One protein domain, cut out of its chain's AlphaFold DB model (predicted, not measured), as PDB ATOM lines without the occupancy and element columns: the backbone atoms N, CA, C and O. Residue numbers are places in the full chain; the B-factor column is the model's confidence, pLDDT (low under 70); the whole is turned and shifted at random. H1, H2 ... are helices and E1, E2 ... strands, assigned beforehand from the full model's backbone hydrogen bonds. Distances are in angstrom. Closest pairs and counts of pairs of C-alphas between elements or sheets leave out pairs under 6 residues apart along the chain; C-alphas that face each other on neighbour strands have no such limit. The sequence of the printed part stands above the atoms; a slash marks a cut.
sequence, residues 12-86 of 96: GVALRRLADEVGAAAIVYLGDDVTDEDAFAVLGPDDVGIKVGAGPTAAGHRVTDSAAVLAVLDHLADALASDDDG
ATOM      1  N   GLY A  12     -46.122 -35.635 -35.423       75.38
ATOM      2  CA  GLY A  12     -45.187 -34.962 -36.310       75.38
ATOM      3  C   GLY A  12     -45.858 -34.380 -37.556       75.38
ATOM      4  O   GLY A  12     -45.574 -33.247 -37.953       75.38
ATOM      5  N   VAL A  13     -46.812 -35.102 -38.150       79.81
ATOM      6  CA  VAL A  13     -47.613 -34.579 -39.274       79.81
ATOM      7  C   VAL A  13     -48.514 -33.429 -38.826       79.81
ATOM      8  O   VAL A  13     -48.614 -32.425 -39.530       79.81
ATOM      9  N   ALA A  14     -49.168 -33.559 -37.670       82.56
ATOM     10  CA  ALA A  14     -50.015 -32.502 -37.123       82.56
ATOM     11  C   ALA A  14     -49.205 -31.240 -36.784       82.56
ATOM     12  O   ALA A  14     -49.638 -30.135 -37.101       82.56
ATOM     13  N   LEU A  15     -48.014 -31.415 -36.211       83.94
ATOM     14  CA  LEU A  15     -47.112 -30.337 -35.819       83.94
ATOM     15  C   LEU A  15     -46.649 -29.510 -37.022       83.94
ATOM     16  O   LEU A  15     -46.789 -28.290 -37.007       83.94
ATOM     17  N   ARG A  16     -46.174 -30.165 -38.089       86.50
ATOM     18  CA  ARG A  16     -45.758 -29.464 -39.316       86.50
ATOM     19  C   ARG A  16     -46.913 -28.723 -39.980       86.50
ATOM     20  O   ARG A  16     -46.758 -27.572 -40.358       86.50
ATOM     21  N   ARG A  17     -48.088 -29.360 -40.074       86.88
ATOM     22  CA  ARG A  17     -49.282 -28.711 -40.638       86.88
ATOM     23  C   ARG A  17     -49.665 -27.457 -39.862       86.88
ATOM     24  O   ARG A  17     -49.925 -26.436 -40.479       86.88
ATOM     25  N   LEU A  18     -49.668 -27.529 -38.532       82.88
ATOM     26  CA  LEU A  18     -49.969 -26.371 -37.698       82.88
ATOM     27  C   LEU A  18     -48.935 -25.256 -37.895       82.88
ATOM     28  O   LEU A  18     -49.321 -24.099 -38.031       82.88
ATOM     29  N   ALA A  19     -47.645 -25.597 -37.935       86.38
ATOM     30  CA  ALA A  19     -46.573 -24.632 -38.165       86.38
ATOM     31  C   ALA A  19     -46.729 -23.914 -39.518       86.38
ATOM     32  O   ALA A  19     -46.639 -22.687 -39.566       86.38
ATOM     33  N   ASP A  20     -47.050 -24.658 -40.580       87.81
ATOM     34  CA  ASP A  20     -47.327 -24.101 -41.907       87.81
ATOM     35  C   ASP A  20     -48.571 -23.194 -41.897       87.81
ATOM     36  O   ASP A  20     -48.551 -22.103 -42.468       87.81
ATOM     37  N   GLU A  21     -49.654 -23.615 -41.230       89.12
ATOM     38  CA  GLU A  21     -50.918 -22.865 -41.153       89.12
ATOM     39  C   GLU A  21     -50.771 -21.515 -40.441       89.12
ATOM     40  O   GLU A  21     -51.403 -20.537 -40.846       89.12
ATOM     41  N   VAL A  22     -49.939 -21.441 -39.399       87.00
ATOM     42  CA  VAL A  22     -49.701 -20.196 -38.648       87.00
ATOM     43  C   VAL A  22     -48.508 -19.394 -39.173       87.00
ATOM     44  O   VAL A  22     -48.262 -18.291 -38.689       87.00
ATOM     45  N   GLY A  23     -47.764 -19.928 -40.149       86.19
ATOM     46  CA  GLY A  23     -46.538 -19.313 -40.655       86.19
ATOM     47  C   GLY A  23     -45.449 -19.193 -39.586       86.19
ATOM     48  O   GLY A  23     -44.778 -18.164 -39.509       86.19
ATOM     49  N   ALA A  24     -45.309 -20.207 -38.726       85.00
ATOM     50  CA  ALA A  24     -44.317 -20.206 -37.655       85.00
ATOM     51  C   ALA A  24     -42.893 -20.147 -38.229       85.00
ATOM     52  O   ALA A  24     -42.544 -20.910 -39.127       85.00
ATOM     53  N   ALA A  25     -42.056 -19.263 -37.681       86.44
ATOM     54  CA  ALA A  25     -40.646 -19.172 -38.066       86.44
ATOM     55  C   ALA A  25     -39.797 -20.315 -37.485       86.44
ATOM     56  O   ALA A  25     -38.776 -20.668 -38.065       86.44
ATOM     57  N   ALA A  26     -40.216 -20.863 -36.342       88.69
ATOM     58  CA  ALA A  26     -39.584 -21.985 -35.662       88.69
ATOM     59  C   ALA A  26     -40.590 -22.671 -34.725       88.69
ATOM     60  O   ALA A  26     -41.587 -22.071 -34.307       88.69
ATOM     61  N   ILE A  27     -40.302 -23.918 -34.369       92.19
ATOM     62  CA  ILE A  27     -41.088 -24.752 -33.463       92.19
ATOM     63  C   ILE A  27     -40.284 -25.012 -32.190       92.19
ATOM     64  O   ILE A  27     -39.142 -25.460 -32.243       92.19
ATOM     65  N   VAL A  28     -40.912 -24.816 -31.029       92.50
ATOM     66  CA  VAL A  28     -40.411 -25.331 -29.746       92.50
ATOM     67  C   VAL A  28     -41.365 -26.418 -29.265       92.50
ATOM     68  O   VAL A  28     -42.542 -26.149 -29.027       92.50
ATOM     69  N   TYR A  29     -40.870 -27.648 -29.124       93.81
ATOM     70  CA  TYR A  29     -41.659 -28.804 -28.697       93.81
ATOM     71  C   TYR A  29     -41.101 -29.403 -27.402       93.81
ATOM     72  O   TYR A  29     -39.922 -29.759 -27.330       93.81
ATOM     73  N   LEU A  30     -41.958 -29.566 -26.390       94.50
ATOM     74  CA  LEU A  30     -41.634 -30.232 -25.126       94.50
ATOM     75  C   LEU A  30     -42.501 -31.485 -24.965       94.50
ATOM     76  O   LEU A  30     -43.723 -31.393 -25.058       94.50
ATOM     77  N   GLY A  31     -41.882 -32.637 -24.700       93.38
ATOM     78  CA  GLY A  31     -42.589 -33.920 -24.587       93.38
ATOM     79  C   GLY A  31     -41.922 -34.887 -23.615       93.38
ATOM     80  O   GLY A  31     -40.706 -34.834 -23.427       93.38
ATOM     81  N   ASP A  32     -42.698 -35.754 -22.969       93.81
ATOM     82  CA  ASP A  32     -42.251 -36.656 -21.903       93.81
ATOM     83  C   ASP A  32     -42.372 -38.146 -22.252       93.81
ATOM     84  O   ASP A  32     -41.688 -38.963 -21.626       93.81
ATOM     85  N   ASP A  33     -43.152 -38.515 -23.266       88.06
ATOM     86  CA  ASP A  33     -43.469 -39.914 -23.559       88.06
ATOM     87  C   ASP A  33     -42.991 -40.356 -24.951       88.06
ATOM     88  O   ASP A  33     -42.626 -39.556 -25.807       88.06
ATOM     89  N   VAL A  34     -43.008 -41.665 -25.203       83.56
ATOM     90  CA  VAL A  34     -42.578 -42.293 -26.463       83.56
ATOM     91  C   VAL A  34     -43.332 -41.734 -27.669       83.56
ATOM     92  O   VAL A  34     -42.779 -41.655 -28.759       83.56
ATOM     93  N   THR A  35     -44.586 -41.313 -27.486       81.50
ATOM     94  CA  THR A  35     -45.378 -40.711 -28.572       81.50
ATOM     95  C   THR A  35     -44.822 -39.371 -29.059       81.50
ATOM     96  O   THR A  35     -45.133 -38.960 -30.172       81.50
ATOM     97  N   ASP A  36     -44.012 -38.686 -28.251       89.62
ATOM     98  CA  ASP A  36     -43.387 -37.411 -28.611       89.62
ATOM     99  C   ASP A  36     -42.152 -37.586 -29.500       89.62
ATOM    100  O   ASP A  36     -41.725 -36.639 -30.155       89.62
ATOM    101  N   GLU A  37     -41.613 -38.800 -29.602       91.50
ATOM    102  CA  GLU A  37     -40.477 -39.091 -30.479       91.50
ATOM    103  C   GLU A  37     -40.817 -38.883 -31.957       91.50
ATOM    104  O   GLU A  37     -39.980 -38.394 -32.717       91.50
ATOM    105  N   ASP A  38     -42.067 -39.143 -32.351       89.00
ATOM    106  CA  ASP A  38     -42.557 -38.833 -33.697       89.00
ATOM    107  C   ASP A  38     -42.561 -37.313 -33.954       89.00
ATOM    108  O   ASP A  38     -42.297 -36.872 -35.071       89.00
ATOM    109  N   ALA A  39     -42.808 -36.496 -32.923       88.12
ATOM    110  CA  ALA A  39     -42.727 -35.040 -33.019       88.12
ATOM    111  C   ALA A  39     -41.271 -34.550 -33.070       88.12
ATOM    112  O   ALA A  39     -40.947 -33.682 -33.873       88.12
ATOM    113  N   PHE A  40     -40.364 -35.128 -32.278       93.69
ATOM    114  CA  PHE A  40     -38.943 -34.766 -32.328       93.69
ATOM    115  C   PHE A  40     -38.296 -35.127 -33.666       93.69
ATOM    116  O   PHE A  40     -37.516 -34.345 -34.204       93.69
ATOM    117  N   ALA A  41     -38.650 -36.280 -34.240       92.44
ATOM    118  CA  ALA A  41     -38.105 -36.744 -35.512       92.44
ATOM    119  C   ALA A  41     -38.457 -35.834 -36.699       92.44
ATOM    120  O   ALA A  41     -37.830 -35.931 -37.757       92.44
ATOM    121  N   VAL A  42     -39.474 -34.977 -36.552       91.31
ATOM    122  CA  VAL A  42     -39.922 -34.091 -37.623       91.31
ATOM    123  C   VAL A  42     -39.369 -32.672 -37.566       91.31
ATOM    124  O   VAL A  42     -39.558 -31.942 -38.547       91.31
ATOM    125  N   LEU A  43     -38.700 -32.310 -36.472       92.50
ATOM    126  CA  LEU A  43     -38.143 -30.979 -36.251       92.50
ATOM    127  C   LEU A  43     -37.026 -30.665 -37.254       92.50
ATOM    128  O   LEU A  43     -36.196 -31.517 -37.589       92.50
ATOM    129  N   GLY A  44     -37.047 -29.437 -37.762       91.75
ATOM    130  CA  GLY A  44     -36.028 -28.872 -38.631       91.75
ATOM    131  C   GLY A  44     -34.795 -28.376 -37.864       91.75
ATOM    132  O   GLY A  44     -34.742 -28.437 -36.639       91.75
ATOM    133  N   PRO A  45     -33.776 -27.874 -38.583       91.00
ATOM    134  CA  PRO A  45     -32.531 -27.393 -37.979       91.00
ATOM    135  C   PRO A  45     -32.705 -26.152 -37.091       91.00
ATOM    136  O   PRO A  45     -31.892 -25.946 -36.194       91.00
ATOM    137  N   ASP A  46     -33.743 -25.350 -37.340       90.75
ATOM    138  CA  ASP A  46     -34.057 -24.132 -36.582       90.75
ATOM    139  C   ASP A  46     -35.070 -24.386 -35.446       90.75
ATOM    140  O   ASP A  46     -35.394 -23.481 -34.678       90.75
ATOM    141  N   ASP A  47     -35.558 -25.623 -35.320       93.75
ATOM    142  CA  ASP A  47     -36.538 -26.020 -34.315       93.75
ATOM    143  C   ASP A  47     -35.862 -26.587 -33.057       93.75
ATOM    144  O   ASP A  47     -34.776 -27.171 -33.094       93.75
ATOM    145  N   VAL A  48     -36.546 -26.479 -31.919       94.88
ATOM    146  CA  VAL A  48     -36.039 -26.906 -30.613       94.88
ATOM    147  C   VAL A  48     -36.919 -28.008 -30.031       94.88
ATOM    148  O   VAL A  48     -38.066 -27.783 -29.650       94.88
ATOM    149  N   GLY A  49     -36.355 -29.209 -29.907       95.69
ATOM    150  CA  GLY A  49     -36.980 -30.342 -29.219       95.69
ATOM    151  C   GLY A  49     -36.401 -30.557 -27.823       95.69
ATOM    152  O   GLY A  49     -35.181 -30.683 -27.674       95.69
ATOM    153  N   ILE A  50     -37.266 -30.647 -26.808       97.19
ATOM    154  CA  ILE A  50     -36.888 -30.829 -25.401       97.19
ATOM    155  C   ILE A  50     -37.596 -32.056 -24.810       97.19
ATOM    156  O   ILE A  50     -38.813 -32.061 -24.622       97.19
ATOM    157  N   LYS A  51     -36.824 -33.084 -24.443       97.69
ATOM    158  CA  LYS A  51     -37.336 -34.242 -23.698       97.69
ATOM    159  C   LYS A  51     -37.505 -33.904 -22.220       97.69
ATOM    160  O   LYS A  51     -36.582 -33.403 -21.582       97.69
ATOM    161  N   VAL A  52     -38.643 -34.259 -21.645       97.62
ATOM    162  CA  VAL A  52     -38.910 -34.171 -20.208       97.62
ATOM    163  C   VAL A  52     -38.691 -35.543 -19.580       97.62
ATOM    164  O   VAL A  52     -39.203 -36.552 -20.063       97.62
ATOM    165  N   GLY A  53     -37.898 -35.610 -18.515       96.12
ATOM    166  CA  GLY A  53     -37.600 -36.866 -17.831       96.12
ATOM    167  C   GLY A  53     -36.533 -37.708 -18.523       96.12
ATOM    168  O   GLY A  53     -35.799 -37.254 -19.402       96.12
ATOM    169  N   ALA A  54     -36.411 -38.961 -18.087       94.69
ATOM    170  CA  ALA A  54     -35.402 -39.903 -18.564       94.69
ATOM    171  C   ALA A  54     -35.822 -40.625 -19.864       94.69
ATOM    172  O   ALA A  54     -36.901 -40.393 -20.414       94.69
ATOM    173  N   GLY A  55     -34.941 -41.505 -20.350       93.94
ATOM    174  CA  GLY A  55     -35.181 -42.392 -21.491       93.94
ATOM    175  C   GLY A  55     -34.526 -41.926 -22.799       93.94
ATOM    176  O   GLY A  55     -34.197 -40.742 -22.922       93.94
ATOM    177  N   PRO A  56     -34.301 -42.836 -23.766       94.94
ATOM    178  CA  PRO A  56     -33.811 -42.482 -25.100       94.94
ATOM    179  C   PRO A  56     -34.716 -41.446 -25.767       94.94
ATOM    180  O   PRO A  56     -35.915 -41.441 -25.510       94.94
ATOM    181  N   THR A  57     -34.138 -40.571 -26.586       96.75
ATOM    182  CA  THR A  57     -34.900 -39.550 -27.311       96.75
ATOM    183  C   THR A  57     -34.137 -39.037 -28.528       96.75
ATOM    184  O   THR A  57     -32.903 -39.046 -28.520       96.75
ATOM    185  N   ALA A  58     -34.866 -38.578 -29.545       95.38
ATOM    186  CA  ALA A  58     -34.359 -37.806 -30.675       95.38
ATOM    187  C   ALA A  58     -34.269 -36.295 -30.379       95.38
ATOM    188  O   ALA A  58     -33.673 -35.558 -31.161       95.38
ATOM    189  N   ALA A  59     -34.831 -35.825 -29.257       95.88
ATOM    190  CA  ALA A  59     -34.735 -34.430 -28.839       95.88
ATOM    191  C   ALA A  59     -33.273 -33.987 -28.636       95.88
ATOM    192  O   ALA A  59     -32.471 -34.696 -28.022       95.88
ATOM    193  N   GLY A  60     -32.944 -32.777 -29.098       95.75
ATOM    194  CA  GLY A  60     -31.613 -32.181 -28.924       95.75
ATOM    195  C   GLY A  60     -31.324 -31.727 -27.489       95.75
ATOM    196  O   GLY A  60     -30.163 -31.628 -27.091       95.75
ATOM    197  N   HIS A  61     -32.371 -31.490 -26.694       96.81
ATOM    198  CA  HIS A  61     -32.270 -31.017 -25.316       96.81
ATOM    199  C   HIS A  61     -33.098 -31.873 -24.354       96.81
ATOM    200  O   HIS A  61     -33.976 -32.640 -24.755       96.81
ATOM    201  N   ARG A  62     -32.822 -31.736 -23.050       97.62
ATOM    202  CA  ARG A  62     -33.532 -32.463 -21.994       97.62
ATOM    203  C   ARG A  62     -33.660 -31.649 -20.714       97.62
ATOM    204  O   ARG A  62     -32.700 -31.010 -20.293       97.62
ATOM    205  N   VAL A  63     -34.807 -31.784 -20.054       97.25
ATOM    206  CA  VAL A  63     -35.061 -31.339 -18.678       97.25
ATOM    207  C   VAL A  63     -35.464 -32.516 -17.790       97.25
ATOM    208  O   VAL A  63     -35.884 -33.568 -18.275       97.25
ATOM    209  N   THR A  64     -35.304 -32.370 -16.475       96.12
ATOM    210  CA  THR A  64     -35.477 -33.478 -15.521       96.12
ATOM    211  C   THR A  64     -36.930 -33.877 -15.311       96.12
ATOM    212  O   THR A  64     -37.211 -35.058 -15.134       96.12
ATOM    213  N   ASP A  65     -37.842 -32.911 -15.324       92.94
ATOM    214  CA  ASP A  65     -39.239 -33.084 -14.935       92.94
ATOM    215  C   ASP A  65     -40.074 -31.862 -15.356       92.94
ATOM    216  O   ASP A  65     -39.568 -30.892 -15.927       92.94
ATOM    217  N   SER A  66     -41.374 -31.911 -15.067       92.38
ATOM    218  CA  SER A  66     -42.319 -30.840 -15.384       92.38
ATOM    219  C   SER A  66     -42.070 -29.541 -14.610       92.38
ATOM    220  O   SER A  66     -42.493 -28.489 -15.073       92.38
ATOM    221  N   ALA A  67     -41.392 -29.565 -13.457       93.62
ATOM    222  CA  ALA A  67     -41.038 -28.328 -12.762       93.62
ATOM    223  C   ALA A  67     -39.906 -27.606 -13.505       93.62
ATOM    224  O   ALA A  67     -39.952 -26.391 -13.673       93.62
ATOM    225  N   ALA A  68     -38.940 -28.354 -14.038       92.88
ATOM    226  CA  ALA A  68     -37.892 -27.802 -14.891       92.88
ATOM    227  C   ALA A  68     -38.423 -27.251 -16.231       92.88
ATOM    228  O   ALA A  68     -37.808 -26.353 -16.801       92.88
ATOM    229  N   VAL A  69     -39.580 -27.723 -16.716       92.44
ATOM    230  CA  VAL A  69     -40.266 -27.122 -17.878       92.44
ATOM    231  C   VAL A  69     -40.657 -25.667 -17.611       92.44
ATOM    232  O   VAL A  69     -40.526 -24.838 -18.506       92.44
ATOM    233  N   LEU A  70     -41.084 -25.334 -16.389       94.19
ATOM    234  CA  LEU A  70     -41.470 -23.961 -16.047       94.19
ATOM    235  C   LEU A  70     -40.305 -22.990 -16.249       94.19
ATOM    236  O   LEU A  70     -40.479 -21.963 -16.887       94.19
ATOM    237  N   ALA A  71     -39.096 -23.375 -15.831       93.38
ATOM    238  CA  ALA A  71     -37.902 -22.556 -16.035       93.38
ATOM    239  C   ALA A  71     -37.577 -22.324 -17.524       93.38
ATOM    240  O   ALA A  71     -37.063 -21.269 -17.884       93.38
ATOM    241  N   VAL A  72     -37.882 -23.290 -18.400       91.06
ATOM    242  CA  VAL A  72     -37.736 -23.115 -19.855       91.06
ATOM    243  C   VAL A  72     -38.756 -22.111 -20.383       91.06
ATOM    244  O   VAL A  72     -38.397 -21.236 -21.167       91.06
ATOM    245  N   LEU A  73     -40.017 -22.229 -19.961       90.12
ATOM    246  CA  LEU A  73     -41.083 -21.322 -20.386       90.12
ATOM    247  C   LEU A  73     -40.840 -19.893 -19.895       90.12
ATOM    248  O   LEU A  73     -41.019 -18.962 -20.674       90.12
ATOM    249  N   ASP A  74     -40.368 -19.725 -18.658       92.75
ATOM    250  CA  ASP A  74     -39.981 -18.421 -18.113       92.75
ATOM    251  C   ASP A  74     -38.840 -17.809 -18.934       92.75
ATOM    252  O   ASP A  74     -38.916 -16.652 -19.338       92.75
ATOM    253  N   HIS A  75     -37.820 -18.600 -19.280       90.88
ATOM    254  CA  HIS A  75     -36.712 -18.110 -20.099       90.88
ATOM    255  C   HIS A  75     -37.151 -17.695 -21.511       90.88
ATOM    256  O   HIS A  75     -36.682 -16.683 -22.032       90.88
ATOM    257  N   LEU A  76     -38.062 -18.452 -22.130       88.12
ATOM    258  CA  LEU A  76     -38.652 -18.086 -23.420       88.12
ATOM    259  C   LEU A  76     -39.483 -16.807 -23.308       88.12
ATOM    260  O   LEU A  76     -39.389 -15.945 -24.180       88.12
ATOM    261  N   ALA A  77     -40.271 -16.662 -22.242       87.50
ATOM    262  CA  ALA A  77     -41.059 -15.462 -21.997       87.50
ATOM    263  C   ALA A  77     -40.167 -14.227 -21.805       87.50
ATOM    264  O   ALA A  77     -40.447 -13.185 -22.395       87.50
ATOM    265  N   ASP A  78     -39.072 -14.354 -21.051       90.62
ATOM    266  CA  ASP A  78     -38.090 -13.285 -20.855       90.62
ATOM    267  C   ASP A  78     -37.396 -12.903 -22.168       90.62
ATOM    268  O   ASP A  78     -37.248 -11.718 -22.469       90.62
ATOM    269  N   ALA A  79     -36.997 -13.889 -22.979       86.06
ATOM    270  CA  ALA A  79     -36.376 -13.645 -24.280       86.06
ATOM    271  C   ALA A  79     -37.334 -12.907 -25.228       86.06
ATOM    272  O   ALA A  79     -36.966 -11.887 -25.809       86.06
ATOM    273  N   LEU A  80     -38.589 -13.360 -25.303       81.50
ATOM    274  CA  LEU A  80     -39.625 -12.695 -26.089       81.50
ATOM    275  C   LEU A  80     -39.914 -11.289 -25.562       81.50
ATOM    276  O   LEU A  80     -40.093 -10.377 -26.355       81.50
ATOM    277  N   ALA A  81     -39.931 -11.081 -24.245       82.88
ATOM    278  CA  ALA A  81     -40.139  -9.757 -23.667       82.88
ATOM    279  C   ALA A  81     -38.978  -8.795 -23.949       82.88
ATOM    280  O   ALA A  81     -39.213  -7.605 -24.140       82.88
ATOM    281  N   SER A  82     -37.753  -9.320 -24.009       73.44
ATOM    282  CA  SER A  82     -36.543  -8.562 -24.339       73.44
ATOM    283  C   SER A  82     -36.519  -8.133 -25.809       73.44
ATOM    284  O   SER A  82     -36.078  -7.028 -26.119       73.44
ATOM    285  N   ASP A  83     -37.031  -8.980 -26.706       62.47
ATOM    286  CA  ASP A  83     -37.226  -8.648 -28.124       62.47
ATOM    287  C   ASP A  83     -38.414  -7.684 -28.325       62.47
ATOM    288  O   ASP A  83     -38.402  -6.827 -29.215       62.47
ATOM    289  N   ASP A  84     -39.426  -7.783 -27.459       56.00
ATOM    290  CA  ASP A  84     -40.650  -6.983 -27.481       56.00
ATOM    291  C   ASP A  84     -40.473  -5.581 -26.864       56.00
ATOM    292  O   ASP A  84     -41.324  -4.727 -27.069       56.00
ATOM    293  N   ASP A  85     -39.355  -5.233 -26.217       54.81
ATOM    294  CA  ASP A  85     -39.075  -3.828 -25.841       54.81
ATOM    295  C   ASP A  85     -38.980  -2.890 -27.074       54.81
ATOM    296  O   ASP A  85     -39.082  -1.665 -26.954       54.81
ATOM    297  N   GLY A  86     -38.870  -3.453 -28.287       47.28
ATOM    298  CA  GLY A  86     -39.057  -2.744 -29.558       47.28
ATOM    299  C   GLY A  86     -40.502  -2.700 -30.097       47.28
ATOM    300  O   GLY A  86     -40.797  -1.828 -30.917       47.28
TER     301      GLY A  86
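What this domain is: This is residues 12 to 86 of the 96 residues of an uncharacterized protein of Geodermatophilaceae bacterium (UniProt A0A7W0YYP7). A small sheet of three parallel strands, E1, E2 and E3, has the short helix H2 packed on one face and the first part of the long helix H3 on the other. The end of H3 and the residues after it, 77 to 86, stick out as an arm, while H1 packs on H2 near Gly 12, away from the sheet. The printed part has 75 residues with three named helices and three named strands, in the order H1, E1, H2, E2, E3, H3; the class is mixed, helices and strands. It is only just compact, close to loose, with a radius of gyration of the C-alphas of 13.2 A and spans of 40 by 30 by 17 A.

How they stand to each other: The inner strand E2, residues 48 to 52, is parallel to the edge strand E1, residues 28 to 31, at 20 degrees, with N 50 and O 29 at 2.8 A, within hydrogen-bond range. E2 is also parallel to the other edge strand, E3, residues 61 to 63, at 33 degrees, with N 63 and O 51 at 2.8 A. H2, residues 34 to 40, is on the sheet at a height of 8.2 A, over E1 and only just not over E2, on which 2 of its C-alphas fall; it runs along the strands, at 10 degrees to E1 on the local plane. Its closest C-alphas to E2 are those of Phe 40 and Gly 49, 5.8 A apart. E1, H2 and E2 form a strand-helix-strand unit, two parallel neighbour strands with a helix between them in the chain, and its crossover is right-handed. H3, residues 66 to 84, is on the opposite face at a height of 10.6 A, over E2 and only just not over E3, on which 2 of its C-alphas fall; it runs along the strands, at 4 degrees to E2 on the local plane. The closest C-alphas of H3 and E3 are those of Val 63 and Val 69, 6.7 A apart. H1, residues 12 to 22, is not on the sheet. H1 and H2 touch, the closest C-alphas being those of Gly 12 and Ala 39 at 4.1 A, and run the same way at a steep tilt of 43 degrees. H1 and H3 are apart. Each O i to N i+4 pair is within hydrogen-bond range in H1, against 13 of 15 in H3 and 1 of 3 in H2, where 3 of 4 O i to N i+3 pairs are.

Where its parts are: E2 is 13.0 A long and begins at C-alpha 48, (-36.039, -26.906, -30.613). E1 measures 10.3 A, E3 7.2 A and H2 10.2 A. H1 is 15.6 A long from C-alpha 12 at (-45.187, -34.962, -36.310). H3, 26.8 A long, ends at C-alpha 84, (-40.650, -6.983, -27.481).

The domain as a whole: The C-alphas of Gly 55 and Gly 86 are the two farthest apart, at 40.6 A. The printed part has no cut, and no link between named elements is long. The mean pLDDT of the printed part is 88.6; residues 83 to 86 are under 70.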